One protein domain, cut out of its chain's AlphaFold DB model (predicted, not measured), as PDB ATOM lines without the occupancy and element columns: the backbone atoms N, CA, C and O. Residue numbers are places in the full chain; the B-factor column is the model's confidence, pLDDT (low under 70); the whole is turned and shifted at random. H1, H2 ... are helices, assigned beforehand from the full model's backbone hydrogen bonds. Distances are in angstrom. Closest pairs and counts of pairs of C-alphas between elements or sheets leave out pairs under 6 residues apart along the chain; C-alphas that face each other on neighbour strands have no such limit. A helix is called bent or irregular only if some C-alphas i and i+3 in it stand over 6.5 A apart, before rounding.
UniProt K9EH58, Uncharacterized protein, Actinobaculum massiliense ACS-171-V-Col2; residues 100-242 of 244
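This is residues 100 to 242 of the 244 residues of an uncharacterized protein of Actinobaculum massiliense ACS-171-V-Col2 (UniProt K9EH58). Look first for one very long helix, H3, which makes a helical hairpin with H2 beside it, while the shorter H1 and H4 pack on H3 toward its other end. H5 starts near that end and makes a corner with H3, like an L, and its residues from 224 on stick out free; the link of residues 191 to 212 passes round the side of H1 away from H3. The 143 printed residues hold five named helices, H1 to H5 in order, and no named strand: all helix. The whole is loose, with a radius of gyration of the C-alphas of 20.4 A, and spans 69 by 45 by 25 A.

Find C-alpha 100 at (199.025, 207.476, 252.109), where H1 begins and runs to residue 109. H2, residues 114 to 131, covers 24.1 A; it is irregular, with C-alphas 116 and 119 7.5 A apart, and has a kink of 44 degrees near residue 121. Next find C-alpha 136 at (213.933, 167.259, 279.145); from there H3 runs 53.9 A to residue 172. H4 is residues 181 to 190. H5, residues 213 to 240, covers 40.8 A and ends at C-alpha 240, (237.284, 212.526, 240.049).

Start from H3, the hub, which touches the four other helices. H2 and H3 are a helical hairpin at a shallow tilt of 7 degrees, opposite ways; their closest C-alphas, Ala 115 and Met 153, are 4.6 A apart. H3 and H4 are a hairpin too, at a steep tilt of 41 degrees; H3 touches H4 with residues 157 to 165 alone, and the closest C-alphas, Ala 161 and Trp 186, are 5.1 A apart. H3 touches H1 with residues 160 to 172 alone, closest at the C-alphas of Ala 104 and Thr 164, 6.0 A. H1 touches H4 at a shallow tilt of 26 degrees, the same way, with the C-alphas of Arg 105 and Met 185 closest at 7.0 A. H1, H2, H3 and H4 form a bundle, a group of helices set together. H5 is about perpendicular to H3, at 78 degrees; its residues 215 to 220 alone touch H3, closest at the C-alphas of His 170 and Ala 219, 5.7 A. H1 and H5 are apart, and so are H2 and H5. In H1, H3 and H5 every O i to N i+4 pair is within hydrogen-bond range; H2 has 10 of 14 and H4 4 of 6.

The C-alphas farthest apart, those of Ala 134 and Ala 240, are 69.6 A from each other. Residues 224 to 242, of which 224 to 240 belong to H5, stand free; without them the body spans 57 by 30 by 25 A. The link from H4 to H5 is long, with 22 residues. The printed part has no cut, its mean pLDDT is 92.2, and no printed residue is under 70.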
ATOM      1  N   ILE A 100     197.794 208.275 252.115       92.50
ATOM      2  CA  ILE A 100     199.025 207.476 252.109       92.50
ATOM      3  C   ILE A 100     198.978 206.381 253.185       92.50
ATOM      4  O   ILE A 100     199.328 205.226 252.931       92.50
ATOM      5  N   ARG A 101     198.498 206.718 254.391       91.94
ATOM      6  CA  ARG A 101     198.340 205.745 255.481       91.94
ATOM      7  C   ARG A 101     197.207 204.768 255.200       91.94
ATOM      8  O   ARG A 101     197.320 203.605 255.578       91.94
ATOM      9  N   ARG A 102     196.129 205.212 254.547       92.38
ATOM     10  CA  ARG A 102     195.060 204.328 254.070       92.38
ATOM     11  C   ARG A 102     195.595 203.309 253.064       92.38
ATOM     12  O   ARG A 102     195.474 202.116 253.308       92.38
ATOM     13  N   PHE A 103     196.311 203.763 252.036       93.69
ATOM     14  CA  PHE A 103     196.942 202.879 251.057       93.69
ATOM     15  C   PHE A 103     197.885 201.855 251.711       93.69
ATOM     16  O   PHE A 103     197.829 200.668 251.394       93.69
ATOM     17  N   ALA A 104     198.706 202.282 252.678       93.94
ATOM     18  CA  ALA A 104     199.583 201.375 253.418       93.94
ATOM     19  C   ALA A 104     198.804 200.310 254.220       93.94
ATOM     20  O   ALA A 104     199.198 199.140 254.222       93.94
ATOM     21  N   ARG A 105     197.692 200.693 254.871       93.75
ATOM     22  CA  ARG A 105     196.797 199.760 255.580       93.75
ATOM     23  C   ARG A 105     196.200 198.736 254.613       93.75
ATOM     24  O   ARG A 105     196.320 197.538 254.862       93.75
ATOM     25  N   ASP A 106     195.654 199.198 253.493       93.88
ATOM     26  CA  ASP A 106     194.989 198.353 252.495       93.88
ATOM     27  C   ASP A 106     195.976 197.379 251.814       93.88
ATOM     28  O   ASP A 106     195.669 196.203 251.601       93.88
ATOM     29  N   CYS A 107     197.224 197.802 251.575       93.19
ATOM     30  CA  CYS A 107     198.293 196.927 251.068       93.19
ATOM     31  C   CYS A 107     198.630 195.757 252.008       93.19
ATOM     32  O   CYS A 107     199.030 194.687 251.552       93.19
ATOM     33  N   ILE A 108     198.518 195.958 253.324       93.44
ATOM     34  CA  ILE A 108     198.752 194.897 254.311       93.44
ATOM     35  C   ILE A 108     197.515 194.039 254.501       93.44
ATOM     36  O   ILE A 108     197.628 192.816 254.583       93.44
ATOM     37  N   ASP A 109     196.347 194.664 254.587       92.50
ATOM     38  CA  ASP A 109     195.097 193.980 254.898       92.50
ATOM     39  C   ASP A 109     194.572 193.106 253.751       92.50
ATOM     40  O   ASP A 109     193.803 192.177 254.009       92.50
ATOM     41  N   SER A 110     195.027 193.362 252.522       92.06
ATOM     42  CA  SER A 110     194.782 192.523 251.342       92.06
ATOM     43  C   SER A 110     195.533 191.185 251.377       92.06
ATOM     44  O   SER A 110     195.161 190.257 250.658       92.06
ATOM     45  N   ARG A 111     196.553 191.030 252.234       89.50
ATOM     46  CA  ARG A 111     197.374 189.809 252.342       89.50
ATOM     47  C   ARG A 111     197.067 189.014 253.612       89.50
ATOM     48  O   ARG A 111     196.659 189.561 254.639       89.50
ATOM     49  N   ARG A 112     197.312 187.704 253.550       88.50
ATOM     50  CA  ARG A 112     197.365 186.838 254.739       88.50
ATOM     51  C   ARG A 112     198.767 186.917 255.342       88.50
ATOM     52  O   ARG A 112     199.739 186.896 254.597       88.50
ATOM     53  N   HIS A 113     198.846 186.997 256.668       89.00
ATOM     54  CA  HIS A 113     200.106 187.043 257.416       89.00
ATOM     55  C   HIS A 113     200.133 185.890 258.405       89.00
ATOM     56  O   HIS A 113     199.150 185.676 259.119       89.00
ATOM     57  N   PHE A 114     201.256 185.182 258.489       87.50
ATOM     58  CA  PHE A 114     201.412 184.096 259.459       87.50
ATOM     59  C   PHE A 114     201.446 184.628 260.892       87.50
ATOM     60  O   PHE A 114     200.942 183.984 261.808       87.50
ATOM     61  N   ALA A 115     201.939 185.857 261.066       86.19
ATOM     62  CA  ALA A 115     201.971 186.570 262.339       86.19
ATOM     63  C   ALA A 115     200.596 186.704 263.022       86.19
ATOM     64  O   ALA A 115     200.527 186.854 264.239       86.19
ATOM     65  N   THR A 116     199.490 186.608 262.275       87.88
ATOM     66  CA  THR A 116     198.137 186.635 262.849       87.88
ATOM     67  C   THR A 116     197.831 185.398 263.711       87.88
ATOM     68  O   THR A 116     196.995 185.467 264.611       87.88
ATOM     69  N   PHE A 117     198.533 184.282 263.497       90.75
ATOM     70  CA  PHE A 117     198.377 183.051 264.278       90.75
ATOM     71  C   PHE A 117     199.161 183.060 265.595       90.75
ATOM     72  O   PHE A 117     199.302 182.021 266.231       90.75
ATOM     73  N   ILE A 118     199.645 184.217 266.055       89.69
ATOM     74  CA  ILE A 118     200.440 184.305 267.285       89.69
ATOM     75  C   ILE A 118     199.678 183.841 268.534       89.69
ATOM     76  O   ILE A 118     200.264 183.228 269.419       89.69
ATOM     77  N   LEU A 119     198.359 184.057 268.587       90.62
ATOM     78  CA  LEU A 119     197.520 183.542 269.676       90.62
ATOM     79  C   LEU A 119     197.438 182.014 269.652       90.62
ATOM     80  O   LEU A 119     197.474 181.376 270.699       90.62
ATOM     81  N   LEU A 120     197.359 181.431 268.452       92.06
ATOM     82  CA  LEU A 120     197.377 179.983 268.272       92.06
ATOM     83  C   LEU A 120     198.743 179.416 268.672       92.06
ATOM     84  O   LEU A 120     198.800 178.418 269.379       92.06
ATOM     85  N   LEU A 121     199.836 180.087 268.290       93.44
ATOM     86  CA  LEU A 121     201.186 179.729 268.723       93.44
ATOM     87  C   LEU A 121     201.303 179.758 270.252       93.44
ATOM     88  O   LEU A 121     201.878 178.843 270.830       93.44
ATOM     89  N   LEU A 122     200.721 180.761 270.915       93.88
ATOM     90  CA  LEU A 122     200.734 180.857 272.373       93.88
ATOM     91  C   LEU A 122     199.987 179.687 273.032       93.88
ATOM     92  O   LEU A 122     200.477 179.121 274.006       93.88
ATOM     93  N   ALA A 123     198.849 179.276 272.466       95.31
ATOM     94  CA  ALA A 123     198.132 178.084 272.915       95.31
ATOM     95  C   ALA A 123     198.961 176.803 272.709       95.31
ATOM     96  O   ALA A 123     199.031 175.971 273.613       95.31
ATOM     97  N   VAL A 124     199.642 176.665 271.565       95.38
ATOM     98  CA  VAL A 124     200.551 175.537 271.291       95.38
ATOM     99  C   VAL A 124     201.710 175.507 272.285       95.38
ATOM    100  O   VAL A 124     202.020 174.440 272.803       95.38
ATOM    101  N   ILE A 125     202.320 176.656 272.593       95.50
ATOM    102  CA  ILE A 125     203.376 176.776 273.610       95.50
ATOM    103  C   ILE A 125     202.852 176.311 274.966       95.50
ATOM    104  O   ILE A 125     203.480 175.469 275.604       95.50
ATOM    105  N   PHE A 126     201.688 176.816 275.381       96.00
ATOM    106  CA  PHE A 126     201.086 176.463 276.662       96.00
ATOM    107  C   PHE A 126     200.846 174.953 276.770       96.00
ATOM    108  O   PHE A 126     201.343 174.321 277.697       96.00
ATOM    109  N   ILE A 127     200.163 174.356 275.789       95.50
ATOM    110  CA  ILE A 127     199.880 172.914 275.761       95.50
ATOM    111  C   ILE A 127     201.181 172.101 275.688       95.50
ATOM    112  O   ILE A 127     201.336 171.111 276.403       95.50
ATOM    113  N   GLY A 128     202.133 172.522 274.855       94.69
ATOM    114  CA  GLY A 128     203.389 171.811 274.648       94.69
ATOM    115  C   GLY A 128     204.275 171.767 275.891       94.69
ATOM    116  O   GLY A 128     204.887 170.735 276.153       94.69
ATOM    117  N   ILE A 129     204.284 172.817 276.719       94.25
ATOM    118  CA  ILE A 129     205.009 172.804 278.000       94.25
ATOM    119  C   ILE A 129     204.494 171.676 278.908       94.25
ATOM    120  O   ILE A 129     205.296 170.933 279.473       94.25
ATOM    121  N   PHE A 130     203.173 171.495 279.011       94.00
ATOM    122  CA  PHE A 130     202.599 170.399 279.800       94.00
ATOM    123  C   PHE A 130     202.815 169.032 279.147       94.00
ATOM    124  O   PHE A 130     203.107 168.065 279.851       94.00
ATOM    125  N   ALA A 131     202.711 168.947 277.818       93.56
ATOM    126  CA  ALA A 131     202.884 167.698 277.078       93.56
ATOM    127  C   ALA A 131     204.320 167.153 277.166       93.56
ATOM    128  O   ALA A 131     204.519 165.957 277.367       93.56
ATOM    129  N   PHE A 132     205.330 168.023 277.074       93.94
ATOM    130  CA  PHE A 132     206.743 167.631 277.095       93.94
ATOM    131  C   PHE A 132     207.386 167.688 278.489       93.94
ATOM    132  O   PHE A 132     208.582 167.429 278.611       93.94
ATOM    133  N   ARG A 133     206.614 167.952 279.555       91.69
ATOM    134  CA  ARG A 133     207.127 168.128 280.931       91.69
ATOM    135  C   ARG A 133     208.017 166.985 281.433       91.69
ATOM    136  O   ARG A 133     208.905 167.212 282.243       91.69
ATOM    137  N   ALA A 134     207.749 165.755 280.992       92.25
ATOM    138  CA  ALA A 134     208.446 164.556 281.457       92.25
ATOM    139  C   ALA A 134     209.745 164.271 280.681       92.25
ATOM    140  O   ALA A 134     210.548 163.449 281.113       92.25
ATOM    141  N   SER A 135     209.965 164.934 279.541       94.31
ATOM    142  CA  SER A 135     211.122 164.710 278.672       94.31
ATOM    143  C   SER A 135     211.927 165.992 278.518       94.31
ATOM    144  O   SER A 135     211.569 166.867 277.733       94.31
ATOM    145  N   ALA A 136     213.061 166.085 279.216       92.88
ATOM    146  CA  ALA A 136     213.933 167.259 279.145       92.88
ATOM    147  C   ALA A 136     214.423 167.543 277.709       92.88
ATOM    148  O   ALA A 136     214.371 168.683 277.249       92.88
ATOM    149  N   ARG A 137     214.824 166.502 276.962       95.38
ATOM    150  CA  ARG A 137     215.239 166.647 275.552       95.38
ATOM    151  C   ARG A 137     214.066 167.031 274.648       95.38
ATOM    152  O   ARG A 137     214.228 167.863 273.762       95.38
ATOM    153  N   GLY A 138     212.886 166.447 274.880       95.31
ATOM    154  CA  GLY A 138     211.672 166.780 274.130       95.31
ATOM    155  C   GLY A 138     211.267 168.239 274.325       95.31
ATOM    156  O   GLY A 138     211.027 168.948 273.351       95.31
ATOM    157  N   LEU A 139     211.289 168.711 275.573       95.56
ATOM    158  CA  LEU A 139     211.013 170.103 275.912       95.56
ATOM    159  C   LEU A 139     212.042 171.054 275.285       95.56
ATOM    160  O   LEU A 139     211.658 172.091 274.751       95.56
ATOM    161  N   GLN A 140     213.329 170.692 275.283       95.56
ATOM    162  CA  GLN A 140     214.380 171.487 274.643       95.56
ATOM    163  C   GLN A 140     214.137 171.662 273.136       95.56
ATOM    164  O   GLN A 140     214.134 172.793 272.645       95.56
ATOM    165  N   TYR A 141     213.887 170.573 272.399       96.00
ATOM    166  CA  TYR A 141     213.585 170.660 270.966       96.00
ATOM    167  C   TYR A 141     212.283 171.415 270.692       96.00
ATOM    168  O   TYR A 141     212.221 172.205 269.750       96.00
ATOM    169  N   PHE A 142     211.266 171.233 271.536       96.06
ATOM    170  CA  PHE A 142     210.016 171.980 271.452       96.06
ATOM    171  C   PHE A 142     210.235 173.493 271.617       96.06
ATOM    172  O   PHE A 142     209.735 174.292 270.822       96.06
ATOM    173  N   VAL A 143     211.033 173.904 272.602       95.31
ATOM    174  CA  VAL A 143     211.369 175.317 272.835       95.31
ATOM    175  C   VAL A 143     212.132 175.899 271.641       95.31
ATOM    176  O   VAL A 143     211.779 176.967 271.145       95.31
ATOM    177  N   TRP A 144     213.132 175.195 271.109       96.62
ATOM    178  CA  TRP A 144     213.845 175.654 269.911       96.62
ATOM    179  C   TRP A 144     212.933 175.746 268.683       96.62
ATOM    180  O   TRP A 144     212.997 176.731 267.946       96.62
ATOM    181  N   GLY A 145     212.040 174.773 268.494       96.31
ATOM    182  CA  GLY A 145     211.052 174.783 267.415       96.31
ATOM    183  C   GLY A 145     210.078 175.958 267.514       96.31
ATOM    184  O   GLY A 145     209.823 176.641 266.521       96.31
ATOM    185  N   THR A 146     209.574 176.252 268.713       95.62
ATOM    186  CA  THR A 146     208.665 177.389 268.934       95.62
ATOM    187  C   THR A 146     209.366 178.731 268.731       95.62
ATOM    188  O   THR A 146     208.784 179.615 268.100       95.62
ATOM    189  N   TYR A 147     210.630 178.877 269.145       95.56
ATOM    190  CA  TYR A 147     211.424 180.064 268.816       95.56
ATOM    191  C   TYR A 147     211.646 180.217 267.311       95.56
ATOM    192  O   TYR A 147     211.447 181.312 266.786       95.56
ATOM    193  N   ALA A 148     212.001 179.144 266.599       96.12
ATOM    194  CA  ALA A 148     212.163 179.188 265.147       96.12
ATOM    195  C   ALA A 148     210.869 179.641 264.448       96.12
ATOM    196  O   ALA A 148     210.898 180.555 263.622       96.12
ATOM    197  N   LEU A 149     209.719 179.078 264.838       95.00
ATOM    198  CA  LEU A 149     208.407 179.501 264.337       95.00
ATOM    199  C   LEU A 149     208.110 180.970 264.659       95.00
ATOM    200  O   LEU A 149     207.640 181.709 263.791       95.00
ATOM    201  N   MET A 150     208.421 181.421 265.875       94.50
ATOM    202  CA  MET A 150     208.249 182.817 266.275       94.50
ATOM    203  C   MET A 150     209.097 183.759 265.408       94.50
ATOM    204  O   MET A 150     208.589 184.780 264.946       94.50
ATOM    205  N   PHE A 151     210.359 183.413 265.130       95.44
ATOM    206  CA  PHE A 151     211.225 184.197 264.243       95.44
ATOM    207  C   PHE A 151     210.698 184.249 262.808       95.44
ATOM    208  O   PHE A 151     210.726 185.318 262.196       95.44
ATOM    209  N   ILE A 152     210.166 183.142 262.286       95.12
ATOM    210  CA  ILE A 152     209.535 183.108 260.958       95.12
ATOM    211  C   ILE A 152     208.341 184.070 260.913       95.12
ATOM    212  O   ILE A 152     208.251 184.887 259.999       95.12
ATOM    213  N   MET A 153     207.463 184.039 261.921       94.19
ATOM    214  CA  MET A 153     206.322 184.962 262.014       94.19
ATOM    215  C   MET A 153     206.763 186.428 262.137       94.19
ATOM    216  O   MET A 153     206.183 187.312 261.501       94.19
ATOM    217  N   LEU A 154     207.799 186.694 262.937       94.19
ATOM    218  CA  LEU A 154     208.364 188.029 263.129       94.19
ATOM    219  C   LEU A 154     208.907 188.596 261.811       94.19
ATOM    220  O   LEU A 154     208.632 189.749 261.459       94.19
ATOM    221  N   PHE A 155     209.657 187.764 261.085       95.56
ATOM    222  CA  PHE A 155     210.270 188.108 259.811       95.56
ATOM    223  C   PHE A 155     209.232 188.280 258.700       95.56
ATOM    224  O   PHE A 155     209.335 189.242 257.942       95.56
ATOM    225  N   ASP A 156     208.207 187.424 258.638       94.44
ATOM    226  CA  ASP A 156     207.083 187.542 257.699       94.44
ATOM    227  C   ASP A 156     206.398 188.910 257.822       94.44
ATOM    228  O   ASP A 156     206.320 189.676 256.854       94.44
ATOM    229  N   GLY A 157     206.014 189.286 259.047       93.69
ATOM    230  CA  GLY A 157     205.396 190.583 259.311       93.69
ATOM    231  C   GLY A 157     206.312 191.759 258.958       93.69
ATOM    232  O   GLY A 157     205.879 192.744 258.351       93.69
ATOM    233  N   TRP A 158     207.595 191.674 259.323       95.31
ATOM    234  CA  TRP A 158     208.566 192.736 259.041       95.31
ATOM    235  C   TRP A 158     208.805 192.894 257.537       95.31
ATOM    236  O   TRP A 158     208.843 194.012 257.013       95.31
ATOM    237  N   TRP A 159     208.912 191.776 256.822       95.25
ATOM    238  CA  TRP A 159     209.068 191.743 255.375       95.25
ATOM    239  C   TRP A 159     207.849 192.340 254.672       95.25
ATOM    240  O   TRP A 159     208.001 193.157 253.758       95.25
ATOM    241  N   ALA A 160     206.639 192.003 255.124       94.06
ATOM    242  CA  ALA A 160     205.405 192.594 254.623       94.06
ATOM    243  C   ALA A 160     205.379 194.118 254.819       94.06
ATOM    244  O   ALA A 160     205.155 194.850 253.853       94.06
ATOM    245  N   ALA A 161     205.692 194.607 256.021       94.50
ATOM    246  CA  ALA A 161     205.742 196.039 256.316       94.50
ATOM    247  C   ALA A 161     206.793 196.781 255.477       94.50
ATOM    248  O   ALA A 161     206.540 197.879 254.970       94.50
ATOM    249  N   ARG A 162     207.963 196.167 255.267       94.94
ATOM    250  CA  ARG A 162     209.017 196.712 254.404       94.94
ATOM    251  C   ARG A 162     208.573 196.789 252.944       94.94
ATOM    252  O   ARG A 162     208.811 197.807 252.297       94.94
ATOM    253  N   ASN A 163     207.911 195.753 252.433       94.00
ATOM    254  CA  ASN A 163     207.366 195.748 251.074       94.00
ATOM    255  C   ASN A 163     206.299 196.836 250.894       94.00
ATOM    256  O   ASN A 163     206.313 197.532 249.883       94.00
ATOM    257  N   THR A 164     205.425 197.036 251.883       93.81
ATOM    258  CA  THR A 164     204.439 198.124 251.864       93.81
ATOM    259  C   THR A 164     205.111 199.494 251.837       93.81
ATOM    260  O   THR A 164     204.705 200.348 251.057       93.81
ATOM    261  N   LYS A 165     206.184 199.710 252.612       93.94
ATOM    262  CA  LYS A 165     206.945 200.971 252.560       93.94
ATOM    263  C   LYS A 165     207.510 201.247 251.158       93.94
ATOM    264  O   LYS A 165     207.461 202.386 250.708       93.94
ATOM    265  N   ILE A 166     208.016 200.217 250.475       92.75
ATOM    266  CA  ILE A 166     208.532 200.333 249.100       92.75
ATOM    267  C   ILE A 166     207.406 200.714 248.126       92.75
ATOM    268  O   ILE A 166     207.586 201.627 247.331       92.75
ATOM    269  N   LEU A 167     206.239 200.071 248.226       93.56
ATOM    270  CA  LEU A 167     205.069 200.395 247.396       93.56
ATOM    271  C   LEU A 167     204.584 201.830 247.615       93.56
ATOM    272  O   LEU A 167     204.300 202.550 246.663       93.56
ATOM    273  N   VAL A 168     204.530 202.269 248.873       93.75
ATOM    274  CA  VAL A 168     204.147 203.642 249.226       93.75
ATOM    275  C   VAL A 168     205.123 204.651 248.619       93.75
ATOM    276  O   VAL A 168     204.684 205.627 248.018       93.75
ATOM    277  N   ALA A 169     206.431 204.401 248.742       92.88
ATOM    278  CA  ALA A 169     207.462 205.259 248.162       92.88
ATOM    279  C   ALA A 169     207.389 205.294 246.628       92.88
ATOM    280  O   ALA A 169     207.592 206.347 246.037       92.88
ATOM    281  N   HIS A 170     207.051 204.171 245.991       92.19
ATOM    282  CA  HIS A 170     206.879 204.095 244.542       92.19
ATOM    283  C   HIS A 170     205.663 204.893 244.054       92.19
ATOM    284  O   HIS A 170     205.764 205.628 243.080       92.19
ATOM    285  N   LYS A 171     204.523 204.790 244.752       90.94
ATOM    286  CA  LYS A 171     203.270 205.448 244.347       90.94
ATOM    287  C   LYS A 171     203.229 206.944 244.674       90.94
ATOM    288  O   LYS A 171     202.737 207.732 243.875       90.94
ATOM    289  N   TYR A 172     203.697 207.340 245.859       90.75
ATOM    290  CA  TYR A 172     203.579 208.721 246.356       90.75
ATOM    291  C   TYR A 172     204.899 209.506 246.334       90.75
ATOM    292  O   TYR A 172     204.891 210.716 246.572       90.75
ATOM    293  N   GLY A 173     206.019 208.843 246.045       89.88
ATOM    294  CA  GLY A 173     207.366 209.402 246.146       89.88
ATOM    295  C   GLY A 173     207.994 209.186 247.526       89.88
ATOM    296  O   GLY A 173     207.310 209.137 248.552       89.88
ATOM    297  N   GLU A 174     209.324 209.083 247.560       85.38
ATOM    298  CA  GLU A 174     210.092 208.772 248.775       85.38
ATOM    299  C   GLU A 174     209.935 209.843 249.872       85.38
ATOM    300  O   GLU A 174     209.794 209.507 251.047       85.38
ATOM    301  N   ASN A 175     209.827 211.120 249.486       86.25
ATOM    302  CA  ASN A 175     209.701 212.254 250.413       86.25
ATOM    303  C   ASN A 175     208.329 212.361 251.100       86.25
ATOM    304  O   ASN A 175     208.188 213.099 252.070       86.25
ATOM    305  N   LYS A 176     207.301 211.661 250.600       88.06
ATOM    306  CA  LYS A 176     205.933 211.732 251.145       88.06
ATOM    307  C   LYS A 176     205.592 210.556 252.059       88.06
ATOM    308  O   LYS A 176     204.468 210.479 252.553       88.06
ATOM    309  N   VAL A 177     206.526 209.630 252.278       87.56
ATOM    310  CA  VAL A 177     206.306 208.470 253.149       87.56
ATOM    311  C   VAL A 177     206.193 208.955 254.598       87.56
ATOM    312  O   VAL A 177     207.170 209.476 255.130       87.56
ATOM    313  N   PRO A 178     205.048 208.756 255.278       87.00
ATOM    314  CA  PRO A 178     204.894 209.210 256.648       87.00
ATOM    315  C   PRO A 178     205.860 208.496 257.589       87.00
ATOM    316  O   PRO A 178     206.115 207.287 257.459       87.00
ATOM    317  N   ASP A 179     206.306 209.208 258.617       85.94
ATOM    318  CA  ASP A 179     207.099 208.604 259.676       85.94
ATOM    319  C   ASP A 179     206.350 207.457 260.354       85.94
ATOM    320  O   ASP A 179     205.110 207.415 260.428       85.94
ATOM    321  N   ARG A 180     207.138 206.495 260.848       88.44
ATOM    322  CA  ARG A 180     206.662 205.290 261.546       88.44
ATOM    323  C   ARG A 180     205.755 204.381 260.713       88.44
ATOM    324  O   ARG A 180     205.190 203.442 261.265       88.44
ATOM    325  N   THR A 181     205.654 204.582 259.394       89.12
ATOM    326  CA  THR A 181     204.869 203.687 258.525       89.12
ATOM    327  C   THR A 181     205.319 202.235 258.686       89.12
ATOM    328  O   THR A 181     204.484 201.365 258.879       89.12
ATOM    329  N   LEU A 182     206.629 201.962 258.714       92.75
ATOM    330  CA  LEU A 182     207.140 200.594 258.862       92.75
ATOM    331  C   LEU A 182     206.720 199.941 260.187       92.75
ATOM    332  O   LEU A 182     206.197 198.832 260.169       92.75
ATOM    333  N   SER A 183     206.919 200.610 261.325       93.06
ATOM    334  CA  SER A 183     206.592 200.037 262.637       93.06
ATOM    335  C   SER A 183     205.084 199.901 262.844       93.06
ATOM    336  O   SER A 183     204.624 198.865 263.318       93.06
ATOM    337  N   GLN A 184     204.301 200.897 262.422       92.44
ATOM    338  CA  GLN A 184     202.838 200.871 262.496       92.44
ATOM    339  C   GLN A 184     202.257 199.715 261.670       92.44
ATOM    340  O   GLN A 184     201.374 198.993 262.130       92.44
ATOM    341  N   MET A 185     202.773 199.530 260.455       94.38
ATOM    342  CA  MET A 185     202.356 198.465 259.553       94.38
ATOM    343  C   MET A 185     202.804 197.080 260.035       94.38
ATOM    344  O   MET A 185     202.044 196.125 259.924       94.38
ATOM    345  N   TRP A 186     203.993 196.978 260.628       95.12
ATOM    346  CA  TRP A 186     204.497 195.732 261.206       95.12
ATOM    347  C   TRP A 186     203.663 195.262 262.395       95.12
ATOM    348  O   TRP A 186     203.219 194.124 262.434       95.12
ATOM    349  N   VAL A 187     203.355 196.155 263.334       92.62
ATOM    350  CA  VAL A 187     202.499 195.824 264.483       92.62
ATOM    351  C   VAL A 187     201.117 195.333 264.021       92.62
ATOM    352  O   VAL A 187     200.547 194.409 264.601       92.62
ATOM    353  N   ARG A 188     200.598 195.876 262.912       92.88
ATOM    354  CA  ARG A 188     199.313 195.468 262.330       92.88
ATOM    355  C   ARG A 188     199.286 194.005 261.856       92.88
ATOM    356  O   ARG A 188     198.201 193.425 261.842       92.88
ATOM    357  N   THR A 189     200.419 193.389 261.498       93.12
ATOM    358  CA  THR A 189     200.435 191.999 260.994       93.12
ATOM    359  C   THR A 189     200.163 190.959 262.083       93.12
ATOM    360  O   THR A 189     199.639 189.887 261.774       93.12
ATOM    361  N   PHE A 190     200.467 191.279 263.347       91.75
ATOM    362  CA  PHE A 190     200.280 190.375 264.491       91.75
ATOM    363  C   PHE A 190     198.830 190.271 264.953       91.75
ATOM    364  O   PHE A 190     198.405 189.231 265.449       91.75
ATOM    365  N   TYR A 191     198.046 191.337 264.787       90.25
ATOM    366  CA  TYR A 191     196.661 191.326 265.236       90.25
ATOM    367  C   TYR A 191     195.749 190.633 264.220       90.25
ATOM    368  O   TYR A 191     195.853 190.894 263.010       90.25
ATOM    369  N   PRO A 192     194.787 189.814 264.685       90.50
ATOM    370  CA  PRO A 192     193.751 189.285 263.819       90.50
ATOM    371  C   PRO A 192     192.925 190.417 263.230       90.50
ATOM    372  O   PRO A 192     192.706 191.461 263.844       90.50
ATOM    373  N   ARG A 193     192.436 190.187 262.011       89.31
ATOM    374  CA  ARG A 193     191.765 191.199 261.189       89.31
ATOM    375  C   ARG A 193     190.601 191.893 261.915       89.31
ATOM    376  O   ARG A 193     190.396 193.087 261.726       89.31
ATOM    377  N   ARG A 194     189.890 191.170 262.790       88.25
ATOM    378  CA  ARG A 194     188.771 191.689 263.600       88.25
ATOM    379  C   ARG A 194     189.202 192.662 264.706       88.25
ATOM    380  O   ARG A 194     188.401 193.509 265.089       88.25
ATOM    381  N   TRP A 195     190.429 192.546 265.215       89.31
ATOM    382  CA  TRP A 195     190.960 193.383 266.304       89.31
ATOM    383  C   TRP A 195     191.827 194.541 265.807       89.31
ATOM    384  O   TRP A 195     192.244 195.387 266.594       89.31
ATOM    385  N   ARG A 196     192.083 194.620 264.497       89.88
ATOM    386  CA  ARG A 196     192.796 195.747 263.895       89.88
ATOM    387  C   ARG A 196     191.935 197.010 263.965       89.88
ATOM    388  O   ARG A 196     190.826 197.045 263.435       89.88
ATOM    389  N   MET A 197     192.488 198.064 264.557       87.12
ATOM    390  CA  MET A 197     191.975 199.434 264.472       87.12
ATOM    391  C   MET A 197     193.013 200.295 263.729       87.12
ATOM    392  O   MET A 197     194.206 200.140 264.000       87.12
ATOM    393  N   PRO A 198     192.651 201.155 262.760       91.56
ATOM    394  CA  PRO A 198     191.348 201.279 262.100       91.56
ATOM    395  C   PRO A 198     190.939 199.969 261.424       91.56
ATOM    396  O   PRO A 198     191.812 199.163 261.073       91.56
ATOM    397  N   ARG A 199     189.634 199.754 261.240       90.75
ATOM    398  CA  ARG A 199     189.133 198.525 260.623       90.75
ATOM    399  C   ARG A 199     189.625 198.391 259.173       90.75
ATOM    400  O   ARG A 199     189.693 199.393 258.461       90.75
ATOM    401  N   PRO A 200     190.006 197.177 258.746       91.38
ATOM    402  CA  PRO A 200     190.356 196.900 257.355       91.38
ATOM    403  C   PRO A 200     189.198 197.194 256.393       91.38
ATOM    404  O   PRO A 200     188.099 196.684 256.609       91.38
ATOM    405  N   GLN A 201     189.458 197.967 255.336       89.50
ATOM    406  CA  GLN A 201     188.446 198.379 254.350       89.50
ATOM    407  C   GLN A 201     188.361 197.428 253.146       89.50
ATOM    408  O   GLN A 201     187.286 197.216 252.600       89.50
ATOM    409  N   VAL A 202     189.478 196.802 252.771       91.88
ATOM    410  CA  VAL A 202     189.577 195.867 251.632       91.88
ATOM    411  C   VAL A 202     189.514 194.418 252.088       91.88
ATOM    412  O   VAL A 202     190.007 194.117 253.179       91.88
ATOM    413  N   LYS A 203     188.945 193.495 251.304       90.56
ATOM    414  CA  LYS A 203     188.993 192.053 251.611       90.56
ATOM    415  C   LYS A 203     190.363 191.456 251.275       90.56
ATOM    416  O   LYS A 203     191.232 192.082 250.673       90.56
ATOM    417  N   ILE A 204     190.578 190.217 251.710       89.12
ATOM    418  CA  ILE A 204     191.787 189.465 251.357       89.12
ATOM    419  C   ILE A 204     191.762 189.203 249.847       89.12
ATOM    420  O   ILE A 204     190.760 188.715 249.337       89.12
ATOM    421  N   GLY A 205     192.860 189.505 249.159       89.12
ATOM    422  CA  GLY A 205     192.984 189.400 247.703       89.12
ATOM    423  C   GLY A 205     192.593 190.667 246.937       89.12
ATOM    424  O   GLY A 205     193.003 190.816 245.791       89.12
ATOM    425  N   GLU A 206     191.885 191.607 247.567       91.75
ATOM    426  CA  GLU A 206     191.545 192.901 246.969       91.75
ATOM    427  C   GLU A 206     192.695 193.886 247.201       91.75
ATOM    428  O   GLU A 206     192.772 194.565 248.227       91.75
ATOM    429  N   TYR A 207     193.643 193.921 246.265       90.00
ATOM    430  CA  TYR A 207     194.756 194.864 246.327       90.00
ATOM    431  C   TYR A 207     194.295 196.275 245.944       90.00
ATOM    432  O   TYR A 207     193.586 196.427 244.950       90.00
ATOM    433  N   PRO A 208     194.721 197.322 246.676       89.88
ATOM    434  CA  PRO A 208     194.502 198.690 246.228       89.88
ATOM    435  C   PRO A 208     195.318 198.958 244.955       89.88
ATOM    436  O   PRO A 208     196.368 198.348 244.749       89.88
ATOM    437  N   GLU A 209     194.877 199.905 244.127       89.38
ATOM    438  CA  GLU A 209     195.594 200.313 242.909       89.38
ATOM    439  C   GLU A 209     197.065 200.642 243.209       89.38
ATOM    440  O   GLU A 209     197.350 201.468 244.082       89.38
ATOM    441  N   GLY A 210     198.013 200.018 242.507       86.44
ATOM    442  CA  GLY A 210     199.450 200.193 242.758       86.44
ATOM    443  C   GLY A 210     199.995 199.409 243.962       86.44
ATOM    444  O   GLY A 210     201.132 199.634 244.370       86.44
ATOM    445  N   GLY A 211     199.189 198.541 244.586       86.19
ATOM    446  CA  GLY A 211     199.562 197.675 245.711       86.19
ATOM    447  C   GLY A 211     199.687 196.187 245.357       86.19
ATOM    448  O   GLY A 211     199.892 195.355 246.254       86.19
ATOM    449  N   SER A 212     199.545 195.834 244.077       90.00
ATOM    450  CA  SER A 212     199.550 194.452 243.605       90.00
ATOM    451  C   SER A 212     200.945 193.805 243.710       90.00
ATOM    452  O   SER A 212     201.969 194.482 243.869       90.00
ATOM    453  N   PRO A 213     201.039 192.464 243.623       89.06
ATOM    454  CA  PRO A 213     202.330 191.781 243.566       89.06
ATOM    455  C   PRO A 213     203.194 192.181 242.359       89.06
ATOM    456  O   PRO A 213     204.419 192.090 242.449       89.06
ATOM    457  N   GLN A 214     202.578 192.600 241.248       90.19
ATOM    458  CA  GLN A 214     203.282 193.067 240.049       90.19
ATOM    459  C   GLN A 214     203.908 194.441 240.307       90.19
ATOM    460  O   GLN A 214     205.124 194.579 240.176       90.19
ATOM    461  N   ASP A 215     203.131 195.374 240.865       91.31
ATOM    462  CA  ASP A 215     203.607 196.707 241.267       91.31
ATOM    463  C   ASP A 215     204.793 196.618 242.237       91.31
ATOM    464  O   ASP A 215     205.740 197.402 242.184       91.31
ATOM    465  N   LEU A 216     204.795 195.618 243.126       90.62
ATOM    466  CA  LEU A 216     205.906 195.402 244.053       90.62
ATOM    467  C   LEU A 216     207.188 194.969 243.335       90.62
ATOM    468  O   LEU A 216     208.286 195.339 243.766       90.62
ATOM    469  N   LYS A 217     207.078 194.141 242.290       92.94
ATOM    470  CA  LYS A 217     208.238 193.716 241.495       92.94
ATOM    471  C   LYS A 217     208.828 194.912 240.756       92.94
ATOM    472  O   LYS A 217     210.042 195.101 240.814       92.94
ATOM    473  N   GLU A 218     207.977 195.736 240.158       92.69
ATOM    474  CA  GLU A 218     208.369 196.970 239.475       92.69
ATOM    475  C   GLU A 218     209.027 197.959 240.437       92.69
ATOM    476  O   GLU A 218     210.156 198.388 240.201       92.69
ATOM    477  N   ALA A 219     208.406 198.208 241.592       92.31
ATOM    478  CA  ALA A 219     208.947 199.084 242.626       92.31
ATOM    479  C   ALA A 219     210.311 198.606 243.156       92.31
ATOM    480  O   ALA A 219     211.210 199.399 243.439       92.31
ATOM    481  N   LYS A 220     210.507 197.289 243.291       92.50
ATOM    482  CA  LYS A 220     211.813 196.723 243.671       92.50
ATOM    483  C   LYS A 220     212.841 196.857 242.552       92.50
ATOM    484  O   LYS A 220     214.013 197.082 242.851       92.50
ATOM    485  N   ALA A 221     212.436 196.691 241.296       92.50
ATOM    486  CA  ALA A 221     213.318 196.848 240.148       92.50
ATOM    487  C   ALA A 221     213.776 198.307 239.998       92.50
ATOM    488  O   ALA A 221     214.979 198.544 239.881       92.50
ATOM    489  N   SER A 222     212.860 199.274 240.098       90.69
ATOM    490  CA  SER A 222     213.178 200.707 240.045       90.69
ATOM    491  C   SER A 222     214.083 201.128 241.205       90.69
ATOM    492  O   SER A 222     215.128 201.735 240.975       90.69
ATOM    493  N   ALA A 223     213.792 200.689 242.433       90.38
ATOM    494  CA  ALA A 223     214.654 200.952 243.588       90.38
ATOM    495  C   ALA A 223     216.063 200.343 243.444       90.38
ATOM    496  O   ALA A 223     217.052 200.927 243.891       90.38
ATOM    497  N   ARG A 224     216.184 199.157 242.827       91.00
ATOM    498  CA  ARG A 224     217.489 198.539 242.535       91.00
ATOM    499  C   ARG A 224     218.270 199.345 241.497       91.00
ATOM    500  O   ARG A 224     219.451 199.583 241.739       91.00
ATOM    501  N   LYS A 225     217.617 199.783 240.412       92.50
ATOM    502  CA  LYS A 225     218.216 200.621 239.357       92.50
ATOM    503  C   LYS A 225     218.711 201.961 239.908       92.50
ATOM    504  O   LYS A 225     219.899 202.257 239.799       92.50
ATOM    505  N   ALA A 226     217.865 202.678 240.649       90.56
ATOM    506  CA  ALA A 226     218.239 203.935 241.300       90.56
ATOM    507  C   ALA A 226     219.439 203.758 242.251       90.56
ATOM    508  O   ALA A 226     220.359 204.573 242.294       90.56
ATOM    509  N   LYS A 227     219.489 202.641 242.991       91.31
ATOM    510  CA  LYS A 227     220.623 202.329 243.872       91.31
ATOM    511  C   LYS A 227     221.906 202.007 243.103       91.31
ATOM    512  O   LYS A 227     222.986 202.338 243.594       91.31
ATOM    513  N   SER A 228     221.828 201.323 241.960       91.88
ATOM    514  CA  SER A 228     223.005 201.090 241.113       91.88
ATOM    515  C   SER A 228     223.519 202.384 240.493       91.88
ATOM    516  O   SER A 228     224.723 202.613 240.547       91.88
ATOM    517  N   GLU A 229     222.630 203.250 240.012       93.69
ATOM    518  CA  GLU A 229     222.974 204.562 239.448       93.69
ATOM    519  C   GLU A 229     223.625 205.458 240.506       93.69
ATOM    520  O   GLU A 229     224.738 205.936 240.315       93.69
ATOM    521  N   ALA A 230     223.031 205.566 241.699       92.56
ATOM    522  CA  ALA A 230     223.621 206.318 242.808       92.56
ATOM    523  C   ALA A 230     224.995 205.770 243.242       92.56
ATOM    524  O   ALA A 230     225.873 206.520 243.671       92.56
ATOM    525  N   ARG A 231     225.208 204.449 243.150       92.94
ATOM    526  CA  ARG A 231     226.519 203.833 243.412       92.94
ATOM    527  C   ARG A 231     227.522 204.117 242.295       92.94
ATOM    528  O   ARG A 231     228.702 204.241 242.610       92.94
ATOM    529  N   ALA A 232     227.084 204.186 241.040       94.25
ATOM    530  CA  ALA A 232     227.927 204.551 239.906       94.25
ATOM    531  C   ALA A 232     228.377 206.013 240.018       94.25
ATOM    532  O   ALA A 232     229.578 206.258 240.052       94.25
ATOM    533  N   LEU A 233     227.444 206.939 240.262       95.19
ATOM    534  CA  LEU A 233     227.738 208.360 240.483       95.19
ATOM    535  C   LEU A 233     228.722 208.570 241.643       95.19
ATOM    536  O   LEU A 233     229.733 209.244 241.485       95.19
ATOM    537  N   LYS A 234     228.520 207.898 242.786       94.44
ATOM    538  CA  LYS A 234     229.477 207.952 243.911       94.44
ATOM    539  C   LYS A 234     230.859 207.392 243.568       94.44
ATOM    540  O   LYS A 234     231.858 207.797 244.161       94.44
ATOM    541  N   ARG A 235     230.941 206.407 242.667       93.94
ATOM    542  CA  ARG A 235     232.226 205.864 242.197       93.94
ATOM    543  C   ARG A 235     232.920 206.843 241.257       93.94
ATOM    544  O   ARG A 235     234.134 206.971 241.358       93.94
ATOM    545  N   GLU A 236     232.176 207.515 240.386       94.06
ATOM    546  CA  GLU A 236     232.687 208.560 239.494       94.06
ATOM    547  C   GLU A 236     233.173 209.776 240.279       94.06
ATOM    548  O   GLU A 236     234.312 210.191 240.097       94.06
ATOM    549  N   GLU A 237     232.391 210.256 241.245       94.56
ATOM    550  CA  GLU A 237     232.778 211.334 242.161       94.56
ATOM    551  C   GLU A 237     234.074 210.990 242.914       94.56
ATOM    552  O   GLU A 237     235.020 211.774 242.951       94.56
ATOM    553  N   LYS A 238     234.178 209.759 243.435       93.56
ATOM    554  CA  LYS A 238     235.392 209.282 244.113       93.56
ATOM    555  C   LYS A 238     236.591 209.130 243.168       93.56
ATOM    556  O   LYS A 238     237.726 209.260 243.618       93.56
ATOM    557  N   ARG A 239     236.369 208.813 241.887       92.25
ATOM    558  CA  ARG A 239     237.427 208.771 240.860       92.25
ATOM    559  C   ARG A 239     237.897 210.182 240.511       92.25
ATOM    560  O   ARG A 239     239.099 210.410 240.513       92.25
ATOM    561  N   ALA A 240     236.975 211.122 240.308       91.62
ATOM    562  CA  ALA A 240     237.284 212.526 240.049       91.62
ATOM    563  C   ALA A 240     238.052 213.174 241.216       91.62
ATOM    564  O   ALA A 240     239.006 213.908 240.988       91.62
ATOM    565  N   ALA A 241     237.699 212.839 242.461       90.75
ATOM    566  CA  ALA A 241     238.395 213.315 243.659       90.75
ATOM    567  C   ALA A 241     239.787 212.691 243.888       90.75
ATOM    568  O   ALA A 241     240.534 213.189 244.717       90.75
ATOM    569  N   ARG A 242     240.123 211.586 243.209       87.88
ATOM    570  CA  ARG A 242     241.448 210.934 243.280       87.88
ATOM    571  C   ARG A 242     242.377 211.308 242.123       87.88
ATOM    572  O   ARG A 242     243.550 210.965 242.178       87.88
TER     573      ARG A 242